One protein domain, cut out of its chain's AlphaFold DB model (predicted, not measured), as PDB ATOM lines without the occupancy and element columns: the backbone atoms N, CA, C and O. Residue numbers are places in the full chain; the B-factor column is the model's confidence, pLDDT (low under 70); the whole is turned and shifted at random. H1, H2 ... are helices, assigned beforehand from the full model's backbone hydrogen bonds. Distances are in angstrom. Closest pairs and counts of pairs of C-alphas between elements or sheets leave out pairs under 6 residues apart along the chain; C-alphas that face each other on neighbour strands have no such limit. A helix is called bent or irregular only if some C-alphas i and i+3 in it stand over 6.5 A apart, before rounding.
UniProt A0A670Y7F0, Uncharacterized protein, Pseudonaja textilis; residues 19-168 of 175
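Overview. This is residues 19 to 168 of the 175 residues of an uncharacterized protein of Pseudonaja textilis (UniProt A0A670Y7F0). The model is a long, arched rod of helices in two lobes set end to end: H3, H4 and H5 make one lobe, and H1, H6 and H7, with H2 alongside H6, make the other. The lobes join where H5 leads into H6 and where the chain passes from H2 to H3; loop residues 79 to 85 stick out at one end of the rod and residues 140 to 147 at the other. The printed part has 150 residues with seven named helices, H1 to H7 in chain order, and no named strand; its class is all helix. It is extended, with a radius of gyration of the C-alphas of 23.8 A and spans of 81 by 29 by 22 A.

Along the chain. H1, residues 19 to 39, begins at C-alpha 19 (190.649, 132.540, 200.758) and is 31.2 A long, with a kink of 32 degrees near residue 27. H2 is residues 42 to 51. H3, residues 58 to 76, is 26.6 A long and begins at C-alpha 58 (158.905, 166.646, 175.086). H4 is residues 86 to 99 and H5 residues 102 to 114. H6, residues 116 to 139, is 33.3 A long, with a kink of 37 degrees near residue 123. H7, residues 152 to 167, is 22.4 A long and ends at C-alpha 167 (167.323, 145.198, 183.576). H1 and H6 are irregular, but only just: C-alphas 24 and 27 are 6.6 A apart, and C-alphas 117 and 120 are 6.8 A apart.

Arrangement. H1 touches H6 with residues 33 to 37 alone, at a steep tilt of 62 degrees, opposite ways; the closest C-alphas are those of Ile 33 and Val 131, 6.7 A. H1 and H7 only just touch, with 3 pairs of C-alphas within 8 A, closest at Val 30 and Ile 159, 6.7 A. H2 is close to H6 but not clearly touching, its closest C-alphas being Phe 46 and Phe 123, 7.2 A. H3 and H5 touch at a shallow tilt of 18 degrees, opposite ways, closest at the C-alphas of Ala 59 and Ile 110, 5.3 A. H3 and H4 are a helical hairpin at 44 degrees, closest at the C-alphas of Val 71 and Ile 93, 6.9 A. H5 and H6 meet only through their link. H6 and H7 touch at the C-alphas of Arg 124 and Phe 160, 7.0 A. Every O i to N i+4 pair is within hydrogen-bond range in H2, H3, H4 and H5; in H1 13 of 17 are, in H6 15 of 20 and in H7 9 of 12.

Size, cuts and confidence. The C-alphas farthest apart are those of Ser 81 and Thr 144, 81.2 A. The printed part has no cut; the link from H6 to H7 is long. The pLDDT is under 70 at residues 19 to 26, 139 to 157 and 168.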
ATOM      1  N   ALA A  19     190.513 131.431 201.706       37.91
ATOM      2  CA  ALA A  19     190.649 132.540 200.758       37.91
ATOM      3  C   ALA A  19     190.041 132.244 199.371       37.91
ATOM      4  O   ALA A  19     189.692 133.166 198.641       37.91
ATOM      5  N   THR A  20     189.882 130.969 199.006       35.34
ATOM      6  CA  THR A  20     189.277 130.551 197.730       35.34
ATOM      7  C   THR A  20     187.750 130.441 197.789       35.34
ATOM      8  O   THR A  20     187.106 130.604 196.757       35.34
ATOM      9  N   ALA A  21     187.155 130.249 198.973       36.56
ATOM     10  CA  ALA A  21     185.698 130.241 199.144       36.56
ATOM     11  C   ALA A  21     185.091 131.655 199.045       36.56
ATOM     12  O   ALA A  21     184.038 131.832 198.440       36.56
ATOM     13  N   ALA A  22     185.793 132.676 199.549       40.81
ATOM     14  CA  ALA A  22     185.337 134.065 199.479       40.81
ATOM     15  C   ALA A  22     185.312 134.628 198.041       40.81
ATOM     16  O   ALA A  22     184.462 135.450 197.718       40.81
ATOM     17  N   ALA A  23     186.207 134.161 197.160       41.91
ATOM     18  CA  ALA A  23     186.259 134.609 195.766       41.91
ATOM     19  C   ALA A  23     185.204 133.930 194.868       41.91
ATOM     20  O   ALA A  23     184.749 134.531 193.899       41.91
ATOM     21  N   ALA A  24     184.792 132.699 195.193       38.91
ATOM     22  CA  ALA A  24     183.718 131.992 194.488       38.91
ATOM     23  C   ALA A  24     182.310 132.428 194.942       38.91
ATOM     24  O   ALA A  24     181.350 132.272 194.192       38.91
ATOM     25  N   ALA A  25     182.194 133.011 196.139       50.72
ATOM     26  CA  ALA A  25     180.932 133.505 196.684       50.72
ATOM     27  C   ALA A  25     180.429 134.793 196.007       50.72
ATOM     28  O   ALA A  25     179.229 135.052 196.018       50.72
ATOM     29  N   GLU A  26     181.305 135.596 195.391       65.75
ATOM     30  CA  GLU A  26     180.913 136.883 194.797       65.75
ATOM     31  C   GLU A  26     179.908 136.755 193.627       65.75
ATOM     32  O   GLU A  26     178.860 137.403 193.677       65.75
ATOM     33  N   PRO A  27     180.129 135.905 192.598       70.81
ATOM     34  CA  PRO A  27     179.177 135.776 191.492       70.81
ATOM     35  C   PRO A  27     177.863 135.093 191.900       70.81
ATOM     36  O   PRO A  27     176.798 135.469 191.401       70.81
ATOM     37  N   GLU A  28     177.907 134.115 192.811       77.69
ATOM     38  CA  GLU A  28     176.696 133.450 193.304       77.69
ATOM     39  C   GLU A  28     175.847 134.395 194.161       77.69
ATOM     40  O   GLU A  28     174.638 134.495 193.939       77.69
ATOM     41  N   LEU A  29     176.468 135.173 195.055       81.50
ATOM     42  CA  LEU A  29     175.781 136.174 195.870       81.50
ATOM     43  C   LEU A  29     175.127 137.255 195.004       81.50
ATOM     44  O   LEU A  29     173.960 137.583 195.214       81.50
ATOM     45  N   VAL A  30     175.825 137.763 193.984       81.69
ATOM     46  CA  VAL A  30     175.243 138.717 193.028       81.69
ATOM     47  C   VAL A  30     174.019 138.120 192.335       81.69
ATOM     48  O   VAL A  30     172.996 138.792 192.194       81.69
ATOM     49  N   SER A  31     174.090 136.857 191.911       83.06
ATOM     50  CA  SER A  31     172.954 136.190 191.272       83.06
ATOM     51  C   SER A  31     171.752 136.068 192.217       83.06
ATOM     52  O   SER A  31     170.614 136.318 191.811       83.06
ATOM     53  N   LEU A  32     172.004 135.765 193.494       87.19
ATOM     54  CA  LEU A  32     170.996 135.652 194.542       87.19
ATOM     55  C   LEU A  32     170.339 137.007 194.831       87.19
ATOM     56  O   LEU A  32     169.110 137.101 194.864       87.19
ATOM     57  N   ILE A  33     171.146 138.066 194.933       86.56
ATOM     58  CA  ILE A  33     170.692 139.452 195.078       86.56
ATOM     59  C   ILE A  33     169.810 139.846 193.888       86.56
ATOM     60  O   ILE A  33     168.678 140.284 194.077       86.56
ATOM     61  N   LEU A  34     170.264 139.639 192.647       85.69
ATOM     62  CA  LEU A  34     169.475 139.973 191.455       85.69
ATOM     63  C   LEU A  34     168.152 139.199 191.401       85.69
ATOM     64  O   LEU A  34     167.127 139.765 191.019       85.69
ATOM     65  N   ASN A  35     168.146 137.924 191.796       87.56
ATOM     66  CA  ASN A  35     166.924 137.126 191.887       87.56
ATOM     67  C   ASN A  35     165.967 137.658 192.959       87.56
ATOM     68  O   ASN A  35     164.756 137.695 192.727       87.56
ATOM     69  N   ARG A  36     166.485 138.125 194.101       88.25
ATOM     70  CA  ARG A  36     165.682 138.781 195.137       88.25
ATOM     71  C   ARG A  36     165.077 140.095 194.644       88.25
ATOM     72  O   ARG A  36     163.874 140.292 194.789       88.25
ATOM     73  N   LEU A  37     165.870 140.957 194.010       88.56
ATOM     74  CA  LEU A  37     165.386 142.226 193.451       88.56
ATOM     75  C   LEU A  37     164.296 142.000 192.387       88.56
ATOM     76  O   LEU A  37     163.325 142.756 192.313       88.56
ATOM     77  N   LYS A  38     164.425 140.935 191.580       87.12
ATOM     78  CA  LYS A  38     163.391 140.510 190.622       87.12
ATOM     79  C   LYS A  38     162.121 140.039 191.325       87.12
ATOM     80  O   LYS A  38     161.044 140.507 190.974       87.12
ATOM     81  N   SER A  39     162.224 139.146 192.313       89.31
ATOM     82  CA  SER A  39     161.047 138.596 193.007       89.31
ATOM     83  C   SER A  39     160.313 139.623 193.873       89.31
ATOM     84  O   SER A  39     159.101 139.516 194.038       89.31
ATOM     85  N   GLN A  40     161.005 140.660 194.353       90.12
ATOM     86  CA  GLN A  40     160.399 141.825 195.010       90.12
ATOM     87  C   GLN A  40     159.683 142.780 194.034       90.12
ATOM     88  O   GLN A  40     159.040 143.730 194.472       90.12
ATOM     89  N   GLY A  41     159.782 142.557 192.718       88.81
ATOM     90  CA  GLY A  41     159.123 143.385 191.706       88.81
ATOM     91  C   GLY A  41     159.773 144.755 191.490       88.81
ATOM     92  O   GLY A  41     159.152 145.633 190.892       88.81
ATOM     93  N   LEU A  42     161.020 144.951 191.941       90.06
ATOM     94  CA  LEU A  42     161.732 146.234 191.852       90.06
ATOM     95  C   LEU A  42     161.922 146.676 190.386       90.06
ATOM     96  O   LEU A  42     161.686 147.829 190.031       90.06
ATOM     97  N   PHE A  43     162.251 145.723 189.504       85.88
ATOM     98  CA  PHE A  43     162.396 145.935 188.056       85.88
ATOM     99  C   PHE A  43     161.086 146.402 187.402       85.88
ATOM    100  O   PHE A  43     161.090 147.277 186.532       85.88
ATOM    101  N   ASP A  44     159.959 145.826 187.824       88.31
ATOM    102  CA  ASP A  44     158.641 146.189 187.307       88.31
ATOM    103  C   ASP A  44     158.181 147.541 187.845       88.31
ATOM    104  O   ASP A  44     157.570 148.316 187.106       88.31
ATOM    105  N   GLN A  45     158.501 147.852 189.105       90.81
ATOM    106  CA  GLN A  45     158.211 149.156 189.689       90.81
ATOM    107  C   GLN A  45     158.931 150.262 188.923       90.81
ATOM    108  O   GLN A  45     158.284 151.194 188.454       90.81
ATOM    109  N   PHE A  46     160.232 150.117 188.682       89.44
ATOM    110  CA  PHE A  46     160.967 151.107 187.904       89.44
ATOM    111  C   PHE A  46     160.469 151.217 186.462       89.44
ATOM    112  O   PHE A  46     160.415 152.315 185.906       89.44
ATOM    113  N   ARG A  47     160.061 150.101 185.839       89.12
ATOM    114  CA  ARG A  47     159.458 150.124 184.500       89.12
ATOM    115  C   ARG A  47     158.161 150.934 184.492       89.12
ATOM    116  O   ARG A  47     157.970 151.740 183.582       89.12
ATOM    117  N   ARG A  48     157.290 150.743 185.488       91.69
ATOM    118  CA  ARG A  48     156.063 151.539 185.656       91.69
ATOM    119  C   ARG A  48     156.384 153.008 185.880       91.69
ATOM    120  O   ARG A  48     155.823 153.845 185.183       91.69
ATOM    121  N   ASP A  49     157.331 153.312 186.763       90.06
ATOM    122  CA  ASP A  49     157.725 154.686 187.068       90.06
ATOM    123  C   ASP A  49     158.274 155.392 185.827       90.06
ATOM    124  O   ASP A  49     157.965 156.556 185.584       90.06
ATOM    125  N   CYS A  50     159.091 154.718 185.014       89.94
ATOM    126  CA  CYS A  50     159.532 155.251 183.728       89.94
ATOM    127  C   CYS A  50     158.348 155.544 182.811       89.94
ATOM    128  O   CYS A  50     158.330 156.607 182.213       89.94
ATOM    129  N   LEU A  51     157.367 154.646 182.713       90.44
ATOM    130  CA  LEU A  51     156.245 154.773 181.780       90.44
ATOM    131  C   LEU A  51     155.157 155.759 182.216       90.44
ATOM    132  O   LEU A  51     154.461 156.259 181.338       90.44
ATOM    133  N   ALA A  52     155.024 156.037 183.516       92.06
ATOM    134  CA  ALA A  52     153.912 156.799 184.089       92.06
ATOM    135  C   ALA A  52     153.646 158.141 183.384       92.06
ATOM    136  O   ALA A  52     152.491 158.457 183.133       92.06
ATOM    137  N   ASP A  53     154.708 158.859 182.995       87.75
ATOM    138  CA  ASP A  53     154.600 160.197 182.395       87.75
ATOM    139  C   ASP A  53     155.378 160.342 181.076       87.75
ATOM    140  O   ASP A  53     155.671 161.463 180.655       87.75
ATOM    141  N   VAL A  54     155.789 159.238 180.429       93.31
ATOM    142  CA  VAL A  54     156.617 159.286 179.199       93.31
ATOM    143  C   VAL A  54     155.956 160.103 178.104       93.31
ATOM    144  O   VAL A  54     156.639 160.840 177.395       93.31
ATOM    145  N   ASP A  55     154.643 159.980 177.962       93.31
ATOM    146  CA  ASP A  55     153.883 160.653 176.923       93.31
ATOM    147  C   ASP A  55     153.846 162.171 177.117       93.31
ATOM    148  O   ASP A  55     153.864 162.903 176.135       93.31
ATOM    149  N   THR A  56     153.898 162.676 178.346       94.75
ATOM    150  CA  THR A  56     153.970 164.123 178.615       94.75
ATOM    151  C   THR A  56     155.347 164.728 178.317       94.75
ATOM    152  O   THR A  56     155.495 165.949 178.237       94.75
ATOM    153  N   LYS A  57     156.382 163.896 178.134       94.50
ATOM    154  CA  LYS A  57     157.759 164.367 177.953       94.50
ATOM    155  C   LYS A  57     157.980 164.898 176.535       94.50
ATOM    156  O   LYS A  57     157.574 164.265 175.554       94.50
ATOM    157  N   PRO A  58     158.715 166.014 176.386       96.88
ATOM    158  CA  PRO A  58     158.905 166.646 175.086       96.88
ATOM    159  C   PRO A  58     159.652 165.755 174.083       96.88
ATOM    160  O   PRO A  58     159.358 165.835 172.889       96.88
ATOM    161  N   ALA A  59     160.572 164.885 174.527       96.12
ATOM    162  CA  ALA A  59     161.245 163.925 173.644       96.12
ATOM    163  C   ALA A  59     160.277 162.931 172.983       96.12
ATOM    164  O   ALA A  59     160.371 162.711 171.773       96.12
ATOM    165  N   TYR A  60     159.334 162.367 173.746       97.44
ATOM    166  CA  TYR A  60     158.348 161.426 173.212       97.44
ATOM    167  C   TYR A  60     157.407 162.116 172.224       97.44
ATOM    168  O   TYR A  60     157.224 161.634 171.106       97.44
ATOM    169  N   GLN A  61     156.876 163.284 172.601       98.00
ATOM    170  CA  GLN A  61     155.983 164.065 171.743       98.00
ATOM    171  C   GLN A  61     156.655 164.465 170.424       98.00
ATOM    172  O   GLN A  61     156.064 164.311 169.357       98.00
ATOM    173  N   ASN A  62     157.924 164.887 170.470       97.62
ATOM    174  CA  ASN A  62     158.699 165.176 169.263       97.62
ATOM    175  C   ASN A  62     158.850 163.947 168.364       97.62
ATOM    176  O   ASN A  62     158.665 164.048 167.151       97.62
ATOM    177  N   LEU A  63     159.213 162.791 168.931       97.81
ATOM    178  CA  LEU A  63     159.373 161.576 168.136       97.81
ATOM    179  C   LEU A  63     158.049 161.179 167.480       97.81
ATOM    180  O   LEU A  63     158.026 160.909 166.279       97.81
ATOM    181  N   ARG A  64     156.954 161.195 168.244       97.81
ATOM    182  CA  ARG A  64     155.619 160.886 167.736       97.81
ATOM    183  C   ARG A  64     155.228 161.809 166.586       97.81
ATOM    184  O   ARG A  64     154.906 161.318 165.509       97.81
ATOM    185  N   GLN A  65     155.373 163.120 166.765       97.94
ATOM    186  CA  GLN A  65     155.087 164.094 165.714       97.94
ATOM    187  C   GLN A  65     155.937 163.854 164.457       97.94
ATOM    188  O   GLN A  65     155.432 163.929 163.339       97.94
ATOM    189  N   ARG A  66     157.231 163.540 164.608       97.25
ATOM    190  CA  ARG A  66     158.112 163.251 163.466       97.25
ATOM    191  C   ARG A  66     157.685 161.998 162.705       97.25
ATOM    192  O   ARG A  66     157.731 162.020 161.477       97.25
ATOM    193  N   VAL A  67     157.272 160.940 163.404       97.62
ATOM    194  CA  VAL A  67     156.758 159.710 162.780       97.62
ATOM    195  C   VAL A  67     155.431 159.978 162.072       97.62
ATOM    196  O   VAL A  67     155.282 159.591 160.915       97.62
ATOM    197  N   ASP A  68     154.504 160.692 162.713       97.62
ATOM    198  CA  ASP A  68     153.202 161.032 162.127       97.62
ATOM    199  C   ASP A  68     153.374 161.875 160.852       97.62
ATOM    200  O   ASP A  68     152.827 161.540 159.797       97.62
ATOM    201  N   ASN A  69     154.226 162.904 160.904       97.56
ATOM    202  CA  ASN A  69     154.566 163.727 159.742       97.56
ATOM    203  C   ASN A  69     155.232 162.904 158.634       97.56
ATOM    204  O   ASN A  69     154.916 163.079 157.458       97.56
ATOM    205  N   PHE A  70     156.142 161.992 158.988       97.31
ATOM    206  CA  PHE A  70     156.800 161.116 158.023       97.31
ATOM    207  C   PHE A  70     155.782 160.250 157.270       97.31
ATOM    208  O   PHE A  70     155.799 160.199 156.039       97.31
ATOM    209  N   VAL A  71     154.874 159.597 158.002       97.00
ATOM    210  CA  VAL A  71     153.835 158.744 157.415       97.00
ATOM    211  C   VAL A  71     152.888 159.573 156.553       97.00
ATOM    212  O   VAL A  71     152.617 159.183 155.420       97.00
ATOM    213  N   SER A  72     152.436 160.731 157.040       97.12
ATOM    214  CA  SER A  72     151.554 161.628 156.286       97.12
ATOM    215  C   SER A  72     152.189 162.074 154.967       97.12
ATOM    216  O   SER A  72     151.564 161.966 153.913       97.12
ATOM    217  N   ASN A  73     153.451 162.504 154.998       96.06
ATOM    218  CA  ASN A  73     154.178 162.926 153.801       96.06
ATOM    219  C   ASN A  73     154.375 161.767 152.814       96.06
ATOM    220  O   ASN A  73     154.218 161.950 151.612       96.06
ATOM    221  N   HIS A  74     154.686 160.564 153.305       95.56
ATOM    222  CA  HIS A  74     154.854 159.390 152.449       95.56
ATOM    223  C   HIS A  74     153.531 158.926 151.820       95.56
ATOM    224  O   HIS A  74     153.509 158.476 150.676       95.56
ATOM    225  N   LEU A  75     152.416 159.027 152.547       95.25
ATOM    226  CA  LEU A  75     151.094 158.715 152.004       95.25
ATOM    227  C   LEU A  75     150.631 159.772 150.997       95.25
ATOM    228  O   LEU A  75     150.006 159.410 150.009       95.25
ATOM    229  N   ALA A  76     150.981 161.046 151.189       95.44
ATOM    230  CA  ALA A  76     150.637 162.119 150.255       95.44
ATOM    231  C   ALA A  76     151.273 161.946 148.862       95.44
ATOM    232  O   ALA A  76     150.718 162.424 147.876       95.44
ATOM    233  N   THR A  77     152.408 161.243 148.754       93.56
ATOM    234  CA  THR A  77     153.033 160.921 147.456       93.56
ATOM    235  C   THR A  77     152.420 159.699 146.770       93.56
ATOM    236  O   THR A  77     152.752 159.419 145.619       93.56
ATOM    237  N   HIS A  78     151.525 158.971 147.446       91.25
ATOM    238  CA  HIS A  78     150.879 157.772 146.926       91.25
ATOM    239  C   HIS A  78     149.384 158.002 146.704       91.25
ATOM    240  O   HIS A  78     148.610 158.191 147.640       91.25
ATOM    241  N   THR A  79     148.945 157.885 145.455       91.50
ATOM    242  CA  THR A  79     147.518 157.933 145.127       91.50
ATOM    243  C   THR A  79     146.841 156.619 145.506       91.50
ATOM    244  O   THR A  79     147.290 155.533 145.126       91.50
ATOM    245  N   TRP A  80     145.732 156.701 146.240       92.75
ATOM    246  CA  TRP A  80     144.911 155.534 146.546       92.75
ATOM    247  C   TRP A  80     144.339 154.912 145.262       92.75
ATOM    248  O   TRP A  80     143.858 155.617 144.378       92.75
ATOM    249  N   SER A  81     144.355 153.581 145.175       90.88
ATOM    250  CA  SER A  81     143.683 152.832 144.113       90.88
ATOM    251  C   SER A  81     143.114 151.517 144.661       90.88
ATOM    252  O   SER A  81     143.659 150.966 145.626       90.88
ATOM    253  N   PRO A  82     142.041 150.970 144.066       93.69
ATOM    254  CA  PRO A  82     141.435 149.719 144.531       93.69
ATOM    255  C   PRO A  82     142.377 148.508 144.411       93.69
ATOM    256  O   PRO A  82     142.246 147.554 145.172       93.69
ATOM    257  N   HIS A  83     143.365 148.572 143.515       94.06
ATOM    258  CA  HIS A  83     144.371 147.526 143.297       94.06
ATOM    259  C   HIS A  83     145.698 147.807 144.023       94.06
ATOM    260  O   HIS A  83     146.672 147.077 143.835       94.06
ATOM    261  N   LEU A  84     145.772 148.871 144.833       93.88
ATOM    262  CA  LEU A  84     146.991 149.250 145.540       93.88
ATOM    263  C   LEU A  84     147.424 148.127 146.486       93.88
ATOM    264  O   LEU A  84     146.685 147.726 147.390       93.88
ATOM    265  N   ASN A  85     148.664 147.667 146.335       95.62
ATOM    266  CA  ASN A  85     149.235 146.688 147.247       95.62
ATOM    267  C   ASN A  85     149.562 147.339 148.599       95.62
ATOM    268  O   ASN A  85     150.677 147.797 148.863       95.62
ATOM    269  N   LYS A  86     148.572 147.339 149.493       95.12
ATOM    270  CA  LYS A  86     148.682 147.911 150.841       95.12
ATOM    271  C   LYS A  86     149.822 147.292 151.651       95.12
ATOM    272  O   LYS A  86     150.433 147.982 152.462       95.12
ATOM    273  N   ASN A  87     150.138 146.012 151.442       96.75
ATOM    274  CA  ASN A  87     151.207 145.352 152.189       96.75
ATOM    275  C   ASN A  87     152.594 145.849 151.756       96.75
ATOM    276  O   ASN A  87     153.442 146.082 152.617       96.75
ATOM    277  N   GLN A  88     152.804 146.068 150.453       95.06
ATOM    278  CA  GLN A  88     154.034 146.677 149.939       95.06
ATOM    279  C   GLN A  88     154.198 148.111 150.434       95.06
ATOM    280  O   GLN A  88     155.266 148.434 150.947       95.06
ATOM    281  N   LEU A  89     153.146 148.934 150.374       95.50
ATOM    282  CA  LEU A  89     153.182 150.305 150.898       95.50
ATOM    283  C   LEU A  89     153.525 150.321 152.395       95.50
ATOM    284  O   LEU A  89     154.449 151.008 152.824       95.50
ATOM    285  N   ARG A  90     152.850 149.481 153.189       96.31
ATOM    286  CA  ARG A  90     153.118 149.313 154.623       96.31
ATOM    287  C   ARG A  90     154.567 148.896 154.888       96.31
ATOM    288  O   ARG A  90     155.183 149.387 155.829       96.31
ATOM    289  N   ASN A  91     155.114 147.984 154.081       97.19
ATOM    290  CA  ASN A  91     156.505 147.563 154.217       97.19
ATOM    291  C   ASN A  91     157.476 148.682 153.820       97.19
ATOM    292  O   ASN A  91     158.467 148.883 154.512       97.19
ATOM    293  N   ASN A  92     157.168 149.444 152.769       96.00
ATOM    294  CA  ASN A  92     157.976 150.582 152.340       96.00
ATOM    295  C   ASN A  92     158.060 151.638 153.447       96.00
ATOM    296  O   ASN A  92     159.162 151.991 153.859       96.00
ATOM    297  N   ILE A  93     156.915 152.030 154.020       96.69
ATOM    298  CA  ILE A  93     156.848 152.966 155.150       96.69
ATOM    299  C   ILE A  93     157.707 152.466 156.314       96.69
ATOM    300  O   ILE A  93     158.569 153.199 156.790       96.69
ATOM    301  N   ARG A  94     157.542 151.204 156.745       96.31
ATOM    302  CA  ARG A  94     158.361 150.643 157.836       96.31
ATOM    303  C   ARG A  94     159.853 150.720 157.542       96.31
ATOM    304  O   ARG A  94     160.620 151.154 158.395       96.31
ATOM    305  N   GLN A  95     160.259 150.300 156.346       96.88
ATOM    306  CA  GLN A  95     161.665 150.284 155.951       96.88
ATOM    307  C   GLN A  95     162.247 151.695 155.888       96.88
ATOM    308  O   GLN A  95     163.366 151.904 156.346       96.88
ATOM    309  N   GLN A  96     161.508 152.675 155.368       96.00
ATOM    310  CA  GLN A  96     161.999 154.047 155.310       96.00
ATOM    311  C   GLN A  96     162.068 154.706 156.694       96.00
ATOM    312  O   GLN A  96     163.050 155.388 156.977       96.00
ATOM    313  N   VAL A  97     161.099 154.448 157.583       96.25
ATOM    314  CA  VAL A  97     161.164 154.905 158.982       96.25
ATOM    315  C   VAL A  97     162.415 154.352 159.666       96.25
ATOM    316  O   VAL A  97     163.159 155.120 160.274       96.25
ATOM    317  N   LEU A  98     162.697 153.052 159.520       93.75
ATOM    318  CA  LEU A  98     163.903 152.432 160.081       93.75
ATOM    319  C   LEU A  98     165.184 153.033 159.482       93.75
ATOM    320  O   LEU A  98     166.069 153.443 160.226       93.75
ATOM    321  N   LYS A  99     165.259 153.160 158.151       95.19
ATOM    322  CA  LYS A  99     166.420 153.734 157.448       95.19
ATOM    323  C   LYS A  99     166.682 155.198 157.792       95.19
ATOM    324  O   LYS A  99     167.826 155.629 157.730       95.19
ATOM    325  N   SER A 100     165.649 155.963 158.145       95.00
ATOM    326  CA  SER A 100     165.802 157.374 158.523       95.00
ATOM    327  C   SER A 100     166.560 157.578 159.842       95.00
ATOM    328  O   SER A 100     166.938 158.706 160.150       95.00
ATOM    329  N   GLY A 101     166.716 156.525 160.659       94.25
ATOM    330  CA  GLY A 101     167.339 156.602 161.985       94.25
ATOM    331  C   GLY A 101     166.528 157.390 163.022       94.25
ATOM    332  O   GLY A 101     166.964 157.542 164.163       94.25
ATOM    333  N   MET A 102     165.336 157.896 162.673       94.56
ATOM    334  CA  MET A 102     164.571 158.766 163.570       94.56
ATOM    335  C   MET A 102     164.101 158.050 164.837       94.56
ATOM    336  O   MET A 102     164.051 158.679 165.889       94.56
ATOM    337  N   LEU A 103     163.771 156.753 164.738       94.62
ATOM    338  CA  LEU A 103     163.347 155.951 165.886       94.62
ATOM    339  C   LEU A 103     164.507 155.719 166.846       94.62
ATOM    340  O   LEU A 103     164.337 155.909 168.039       94.62
ATOM    341  N   GLU A 104     165.680 155.364 166.325       92.38
ATOM    342  CA  GLU A 104     166.886 155.154 167.125       92.38
ATOM    343  C   GLU A 104     167.257 156.421 167.900       92.38
ATOM    344  O   GLU A 104     167.217 156.416 169.127       92.38
ATOM    345  N   SER A 105     167.447 157.541 167.195       94.00
ATOM    346  CA  SER A 105     167.762 158.820 167.841       94.00
ATOM    347  C   SER A 105     166.646 159.310 168.773       94.00
ATOM    348  O   SER A 105     166.913 159.939 169.797       94.00
ATOM    349  N   GLY A 106     165.380 159.059 168.428       95.00
ATOM    350  CA  GLY A 106     164.247 159.434 169.269       95.00
ATOM    351  C   GLY A 106     164.183 158.626 170.563       95.00
ATOM    352  O   GLY A 106     163.930 159.207 171.615       95.00
ATOM    353  N   ILE A 107     164.455 157.321 170.500       93.12
ATOM    354  CA  ILE A 107     164.520 156.444 171.673       93.12
ATOM    355  C   ILE A 107     165.647 156.894 172.602       93.12
ATOM    356  O   ILE A 107     165.396 157.050 173.793       93.12
ATOM    357  N   ASP A 108     166.836 157.194 172.079       93.19
ATOM    358  CA  ASP A 108     167.962 157.636 172.913       93.19
ATOM    359  C   ASP A 108     167.640 158.951 173.643       93.19
ATOM    360  O   ASP A 108     167.882 159.090 174.841       93.19
ATOM    361  N   ARG A 109     166.972 159.895 172.967       94.75
ATOM    362  CA  ARG A 109     166.489 161.140 173.597       94.75
ATOM    363  C   ARG A 109     165.438 160.888 174.679       94.75
ATOM    364  O   ARG A 109     165.416 161.610 175.674       94.75
ATOM    365  N   ILE A 110     164.552 159.908 174.484       94.44
ATOM    366  CA  ILE A 110     163.562 159.515 175.496       94.44
ATOM    367  C   ILE A 110     164.277 158.915 176.707       94.44
ATOM    368  O   ILE A 110     163.983 159.324 177.828       94.44
ATOM    369  N   ILE A 111     165.240 158.014 176.497       91.31
ATOM    370  CA  ILE A 111     166.046 157.428 177.575       91.31
ATOM    371  C   ILE A 111     166.709 158.546 178.389       91.31
ATOM    372  O   ILE A 111     166.506 158.607 179.602       91.31
ATOM    373  N   SER A 112     167.358 159.508 177.730       92.00
ATOM    374  CA  SER A 112     168.041 160.594 178.438       92.00
ATOM    375  C   SER A 112     167.139 161.559 179.200       92.00
ATOM    376  O   SER A 112     167.572 162.162 180.177       92.00
ATOM    377  N   GLN A 113     165.878 161.721 178.802       93.62
ATOM    378  CA  GLN A 113     164.946 162.596 179.523       93.62
ATOM    379  C   GLN A 113     164.120 161.875 180.591       93.62
ATOM    380  O   GLN A 113     163.611 162.518 181.512       93.62
ATOM    381  N   VAL A 114     163.929 160.564 180.449       91.62
ATOM    382  CA  VAL A 114     163.009 159.788 181.291       91.62
ATOM    383  C   VAL A 114     163.748 158.902 182.271       91.62
ATOM    384  O   VAL A 114     163.345 158.813 183.429       91.62
ATOM    385  N   VAL A 115     164.792 158.228 181.804       89.50
ATOM    386  CA  VAL A 115     165.478 157.174 182.546       89.50
ATOM    387  C   VAL A 115     166.694 157.751 183.257       89.50
ATOM    388  O   VAL A 115     166.787 157.604 184.472       89.50
ATOM    389  N   ASP A 116     167.566 158.477 182.548       88.88
ATOM    390  CA  ASP A 116     168.831 158.988 183.104       88.88
ATOM    391  C   ASP A 116     168.651 159.821 184.391       88.88
ATOM    392  O   ASP A 116     169.360 159.555 185.368       88.88
ATOM    393  N   PRO A 117     167.667 160.744 184.499       90.75
ATOM    394  CA  PRO A 117     167.451 161.510 185.729       90.75
ATOM    395  C   PRO A 117     167.044 160.641 186.929       90.75
ATOM    396  O   PRO A 117     167.224 161.040 188.078       90.75
ATOM    397  N   LYS A 118     166.483 159.452 186.678       89.38
ATOM    398  CA  LYS A 118     166.010 158.525 187.713       89.38
ATOM    399  C   LYS A 118     167.105 157.580 188.196       89.38
ATOM    400  O   LYS A 118     166.994 157.081 189.313       89.38
ATOM    401  N   ILE A 119     168.171 157.370 187.416       87.50
ATOM    402  CA  ILE A 119     169.251 156.423 187.740       87.50
ATOM    403  C   ILE A 119     169.844 156.719 189.119       87.50
ATOM    404  O   ILE A 119     169.822 155.850 189.986       87.50
ATOM    405  N   ASN A 120     170.312 157.946 189.348       85.00
ATOM    406  CA  ASN A 120     170.998 158.294 190.596       85.00
ATOM    407  C   ASN A 120     170.052 158.686 191.736       85.00
ATOM    408  O   ASN A 120     170.399 158.508 192.897       85.00
ATOM    409  N   HIS A 121     168.871 159.225 191.425       88.31
ATOM    410  CA  HIS A 121     167.970 159.776 192.442       88.31
ATOM    411  C   HIS A 121     166.851 158.823 192.872       88.31
ATOM    412  O   HIS A 121     166.266 159.022 193.931       88.31
ATOM    413  N   ILE A 122     166.538 157.802 192.067       90.44
ATOM    414  CA  ILE A 122     165.442 156.862 192.335       90.44
ATOM    415  C   ILE A 122     165.959 155.427 192.333       90.44
ATOM    416  O   ILE A 122     165.812 154.731 193.333       90.44
ATOM    417  N   PHE A 123     166.580 154.980 191.238       89.12
ATOM    418  CA  PHE A 123     166.949 153.572 191.084       89.12
ATOM    419  C   PHE A 123     168.076 153.188 192.023       89.12
ATOM    420  O   PHE A 123     167.944 152.209 192.748       89.12
ATOM    421  N   ARG A 124     169.151 153.976 192.053       88.06
ATOM    422  CA  ARG A 124     170.315 153.696 192.887       88.06
ATOM    423  C   ARG A 124     169.961 153.601 194.382       88.06
ATOM    424  O   ARG A 124     170.206 152.535 194.935       88.06
ATOM    425  N   PRO A 125     169.268 154.579 195.004       90.81
ATOM    426  CA  PRO A 125     168.873 154.465 196.410       90.81
ATOM    427  C   PRO A 125     167.938 153.284 196.700       90.81
ATOM    428  O   PRO A 125     168.014 152.678 197.765       90.81
ATOM    429  N   GLN A 126     167.029 152.947 195.775       89.62
ATOM    430  CA  GLN A 126     166.110 151.822 195.966       89.62
ATOM    431  C   GLN A 126     166.799 150.461 195.806       89.62
ATOM    432  O   GLN A 126     166.466 149.533 196.541       89.62
ATOM    433  N   VAL A 127     167.759 150.343 194.884       89.44
ATOM    434  CA  VAL A 127     168.588 149.141 194.734       89.44
ATOM    435  C   VAL A 127     169.473 148.969 195.966       89.44
ATOM    436  O   VAL A 127     169.387 147.921 196.592       89.44
ATOM    437  N   GLU A 128     170.223 150.002 196.364       89.38
ATOM    438  CA  GLU A 128     171.071 150.006 197.572       89.38
ATOM    439  C   GLU A 128     170.260 149.590 198.812       89.38
ATOM    440  O   GLU A 128     170.622 148.661 199.533       89.38
ATOM    441  N   LYS A 129     169.080 150.193 199.018       90.00
ATOM    442  CA  LYS A 129     168.191 149.833 200.134       90.00
ATOM    443  C   LYS A 129     167.790 148.355 200.112       90.00
ATOM    444  O   LYS A 129     167.824 147.702 201.153       90.00
ATOM    445  N   ALA A 130     167.387 147.834 198.957       88.94
ATOM    446  CA  ALA A 130     166.930 146.452 198.835       88.94
ATOM    447  C   ALA A 130     168.080 145.439 198.990       88.94
ATOM    448  O   ALA A 130     167.875 144.359 199.548       88.94
ATOM    449  N   VAL A 131     169.290 145.791 198.544       89.00
ATOM    450  CA  VAL A 131     170.510 144.997 198.753       89.00
ATOM    451  C   VAL A 131     170.865 144.950 200.239       89.00
ATOM    452  O   VAL A 131     171.027 143.858 200.781       89.00
ATOM    453  N   HIS A 132     170.908 146.099 200.919       87.69
ATOM    454  CA  HIS A 132     171.184 146.159 202.357       87.69
ATOM    455  C   HIS A 132     170.151 145.380 203.177       87.69
ATOM    456  O   HIS A 132     170.518 144.621 204.072       87.69
ATOM    457  N   GLU A 133     168.861 145.512 202.853       88.62
ATOM    458  CA  GLU A 133     167.796 144.748 203.509       88.62
ATOM    459  C   GLU A 133     167.992 143.238 203.310       88.62
ATOM    460  O   GLU A 133     167.878 142.463 204.259       88.62
ATOM    461  N   PHE A 134     168.360 142.810 202.100       86.44
ATOM    462  CA  PHE A 134     168.638 141.407 201.817       86.44
ATOM    463  C   PHE A 134     169.835 140.873 202.617       86.44
ATOM    464  O   PHE A 134     169.711 139.843 203.284       86.44
ATOM    465  N   LEU A 135     170.966 141.584 202.616       85.56
ATOM    466  CA  LEU A 135     172.160 141.187 203.372       85.56
ATOM    467  C   LEU A 135     171.892 141.155 204.880       85.56
ATOM    468  O   LEU A 135     172.299 140.210 205.556       85.56
ATOM    469  N   ALA A 136     171.136 142.121 205.409       85.31
ATOM    470  CA  ALA A 136     170.711 142.109 206.803       85.31
ATOM    471  C   ALA A 136     169.875 140.861 207.122       85.31
ATOM    472  O   ALA A 136     170.138 140.198 208.123       85.31
ATOM    473  N   THR A 137     168.912 140.481 206.273       81.56
ATOM    474  CA  THR A 137     168.106 139.268 206.512       81.56
ATOM    475  C   THR A 137     168.914 137.972 206.453       81.56
ATOM    476  O   THR A 137     168.576 137.030 207.165       81.56
ATOM    477  N   MET A 138     169.988 137.926 205.658       78.75
ATOM    478  CA  MET A 138     170.904 136.781 205.624       78.75
ATOM    479  C   MET A 138     171.759 136.714 206.897       78.75
ATOM    480  O   MET A 138     171.851 135.653 207.504       78.75
ATOM    481  N   ASN A 139     172.287 137.850 207.368       67.19
ATOM    482  CA  ASN A 139     173.114 137.910 208.580       67.19
ATOM    483  C   ASN A 139     172.334 137.578 209.870       67.19
ATOM    484  O   ASN A 139     172.890 136.965 210.773       67.19
ATOM    485  N   HIS A 140     171.041 137.920 209.964       57.94
ATOM    486  CA  HIS A 140     170.213 137.570 211.136       57.94
ATOM    487  C   HIS A 140     169.759 136.097 211.158       57.94
ATOM    488  O   HIS A 140     169.236 135.637 212.171       57.94
ATOM    489  N   GLN A 141     169.932 135.344 210.065       51.91
ATOM    490  CA  GLN A 141     169.729 133.889 210.068       51.91
ATOM    491  C   GLN A 141     170.966 133.125 210.586       51.91
ATOM    492  O   GLN A 141     170.835 131.959 210.955       51.91
ATOM    493  N   GLU A 142     172.130 133.781 210.688       42.62
ATOM    494  CA  GLU A 142     173.389 133.248 211.233       42.62
ATOM    495  C   GLU A 142     173.757 133.905 212.586       42.62
ATOM    496  O   GLU A 142     174.806 134.530 212.739       42.62
ATOM    497  N   GLU A 143     172.947 133.722 213.634       36.47
ATOM    498  CA  GLU A 143     173.371 133.972 215.030       36.47
ATOM    499  C   GLU A 143     174.405 132.909 215.486       36.47
ATOM    500  O   GLU A 143     174.174 132.144 216.423       36.47
ATOM    501  N   THR A 144     175.538 132.767 214.777       35.31
ATOM    502  CA  THR A 144     176.730 132.027 215.255       35.31
ATOM    503  C   THR A 144     178.057 132.299 214.525       35.31
ATOM    504  O   THR A 144     178.961 131.482 214.669       35.31
ATOM    505  N   ASN A 145     178.272 133.402 213.788       34.50
ATOM    506  CA  ASN A 145     179.651 133.802 213.423       34.50
ATOM    507  C   ASN A 145     179.788 135.268 212.953       34.50
ATOM    508  O   ASN A 145     179.267 135.620 211.897       34.50
ATOM    509  N   PRO A 146     180.564 136.126 213.646       44.22
ATOM    510  CA  PRO A 146     180.829 137.485 213.194       44.22
ATOM    511  C   PRO A 146     182.072 137.492 212.296       44.22
ATOM    512  O   PRO A 146     183.185 137.699 212.774       44.22
ATOM    513  N   SER A 147     181.920 137.241 210.992       41.94
ATOM    514  CA  SER A 147     183.010 137.512 210.039       41.94
ATOM    515  C   SER A 147     182.532 137.677 208.592       41.94
ATOM    516  O   SER A 147     182.980 136.979 207.691       41.94
ATOM    517  N   PHE A 148     181.628 138.627 208.351       43.16
ATOM    518  CA  PHE A 148     181.390 139.173 207.008       43.16
ATOM    519  C   PHE A 148     181.283 140.701 207.071       43.16
ATOM    520  O   PHE A 148     180.279 141.302 206.709       43.16
ATOM    521  N   ALA A 149     182.350 141.356 207.534       42.44
ATOM    522  CA  ALA A 149     182.580 142.757 207.200       42.44
ATOM    523  C   ALA A 149     183.210 142.798 205.798       42.44
ATOM    524  O   ALA A 149     184.433 142.787 205.648       42.44
ATOM    525  N   LEU A 150     182.372 142.745 204.760       42.84
ATOM    526  CA  LEU A 150     182.815 143.011 203.393       42.84
ATOM    527  C   LEU A 150     182.970 144.529 203.195       42.84
ATOM    528  O   LEU A 150     182.203 145.290 203.784       42.84
ATOM    529  N   PRO A 151     183.923 144.992 202.367       44.06
ATOM    530  CA  PRO A 151     184.048 146.405 202.028       44.06
ATOM    531  C   PRO A 151     182.826 146.845 201.207       44.06
ATOM    532  O   PRO A 151     182.783 146.686 199.986       44.06
ATOM    533  N   GLU A 152     181.827 147.377 201.909       52.03
ATOM    534  CA  GLU A 152     180.533 147.868 201.408       52.03
ATOM    535  C   GLU A 152     180.706 148.849 200.227       52.03
ATOM    536  O   GLU A 152     179.925 148.862 199.281       52.03
ATOM    537  N   GLU A 153     181.827 149.575 200.192       51.66
ATOM    538  CA  GLU A 153     182.138 150.594 199.182       51.66
ATOM    539  C   GLU A 153     182.436 150.067 197.764       51.66
ATOM    540  O   GLU A 153     182.283 150.811 196.794       51.66
ATOM    541  N   LYS A 154     182.878 148.809 197.603       50.47
ATOM    542  CA  LYS A 154     183.302 148.278 196.286       50.47
ATOM    543  C   LYS A 154     182.272 147.350 195.636       50.47
ATOM    544  O   LYS A 154     182.269 147.212 194.413       50.47
ATOM    545  N   LEU A 155     181.402 146.730 196.434       57.94
ATOM    546  CA  LEU A 155     180.394 145.783 195.946       57.94
ATOM    547  C   LEU A 155     179.192 146.510 195.320       57.94
ATOM    548  O   LEU A 155     178.710 146.105 194.263       57.94
ATOM    549  N   GLU A 156     178.770 147.623 195.920       62.19
ATOM    550  CA  GLU A 156     177.641 148.454 195.478       62.19
ATOM    551  C   GLU A 156     177.728 148.935 194.017       62.19
ATOM    552  O   GLU A 156     176.801 148.681 193.238       62.19
ATOM    553  N   PRO A 157     178.838 149.548 193.554       64.31
ATOM    554  CA  PRO A 157     178.945 149.954 192.156       64.31
ATOM    555  C   PRO A 157     178.917 148.753 191.197       64.31
ATOM    556  O   PRO A 157     178.363 148.862 190.102       64.31
ATOM    557  N   SER A 158     179.462 147.598 191.585       71.75
ATOM    558  CA  SER A 158     179.423 146.378 190.765       71.75
ATOM    559  C   SER A 158     178.010 145.791 190.685       71.75
ATOM    560  O   SER A 158     177.548 145.462 189.591       71.75
ATOM    561  N   ILE A 159     177.284 145.731 191.806       75.31
ATOM    562  CA  ILE A 159     175.900 145.243 191.874       75.31
ATOM    563  C   ILE A 159     174.968 146.161 191.090       75.31
ATOM    564  O   ILE A 159     174.169 145.669 190.294       75.31
ATOM    565  N   PHE A 160     175.094 147.480 191.240       78.38
ATOM    566  CA  PHE A 160     174.264 148.432 190.508       78.38
ATOM    567  C   PHE A 160     174.498 148.350 188.992       78.38
ATOM    568  O   PHE A 160     173.547 148.327 188.209       78.38
ATOM    569  N   ASN A 161     175.751 148.210 188.551       76.25
ATOM    570  CA  ASN A 161     176.053 147.988 187.136       76.25
ATOM    571  C   ASN A 161     175.469 146.662 186.623       76.25
ATOM    572  O   ASN A 161     174.901 146.612 185.530       76.25
ATOM    573  N   LEU A 162     175.567 145.578 187.394       76.25
ATOM    574  CA  LEU A 162     174.983 144.281 187.033       76.25
ATOM    575  C   LEU A 162     173.450 144.313 187.046       76.25
ATOM    576  O   LEU A 162     172.820 143.697 186.185       76.25
ATOM    577  N   PHE A 163     172.851 145.095 187.941       78.25
ATOM    578  CA  PHE A 163     171.425 145.390 187.963       78.25
ATOM    579  C   PHE A 163     170.993 146.097 186.677       78.25
ATOM    580  O   PHE A 163     170.096 145.605 185.991       78.25
ATOM    581  N   LEU A 164     171.673 147.184 186.291       76.56
ATOM    582  CA  LEU A 164     171.392 147.889 185.039       76.56
ATOM    583  C   LEU A 164     171.507 146.935 183.839       76.56
ATOM    584  O   LEU A 164     170.593 146.876 183.015       76.56
ATOM    585  N   ASN A 165     172.568 146.121 183.772       75.88
ATOM    586  CA  ASN A 165     172.741 145.081 182.747       75.88
ATOM    587  C   ASN A 165     171.587 144.069 182.730       75.88
ATOM    588  O   ASN A 165     171.005 143.832 181.670       75.88
ATOM    589  N   SER A 166     171.202 143.512 183.882       76.31
ATOM    590  CA  SER A 166     170.095 142.553 183.968       76.31
ATOM    591  C   SER A 166     168.736 143.184 183.665       76.31
ATOM    592  O   SER A 166     167.827 142.460 183.258       76.31
ATOM    593  N   TRP A 167     168.566 144.488 183.876       70.50
ATOM    594  CA  TRP A 167     167.323 145.198 183.576       70.50
ATOM    595  C   TRP A 167     167.201 145.565 182.088       70.50
ATOM    596  O   TRP A 167     166.141 145.986 181.634       70.50
ATOM    597  N   GLY A 168     168.271 145.369 181.310       65.06
ATOM    598  CA  GLY A 168     168.334 145.746 179.897       65.06
ATOM    599  C   GLY A 168     168.735 147.205 179.663       65.06
ATOM    600  O   GLY A 168     168.660 147.670 178.528       65.06
TER     601      GLY A 168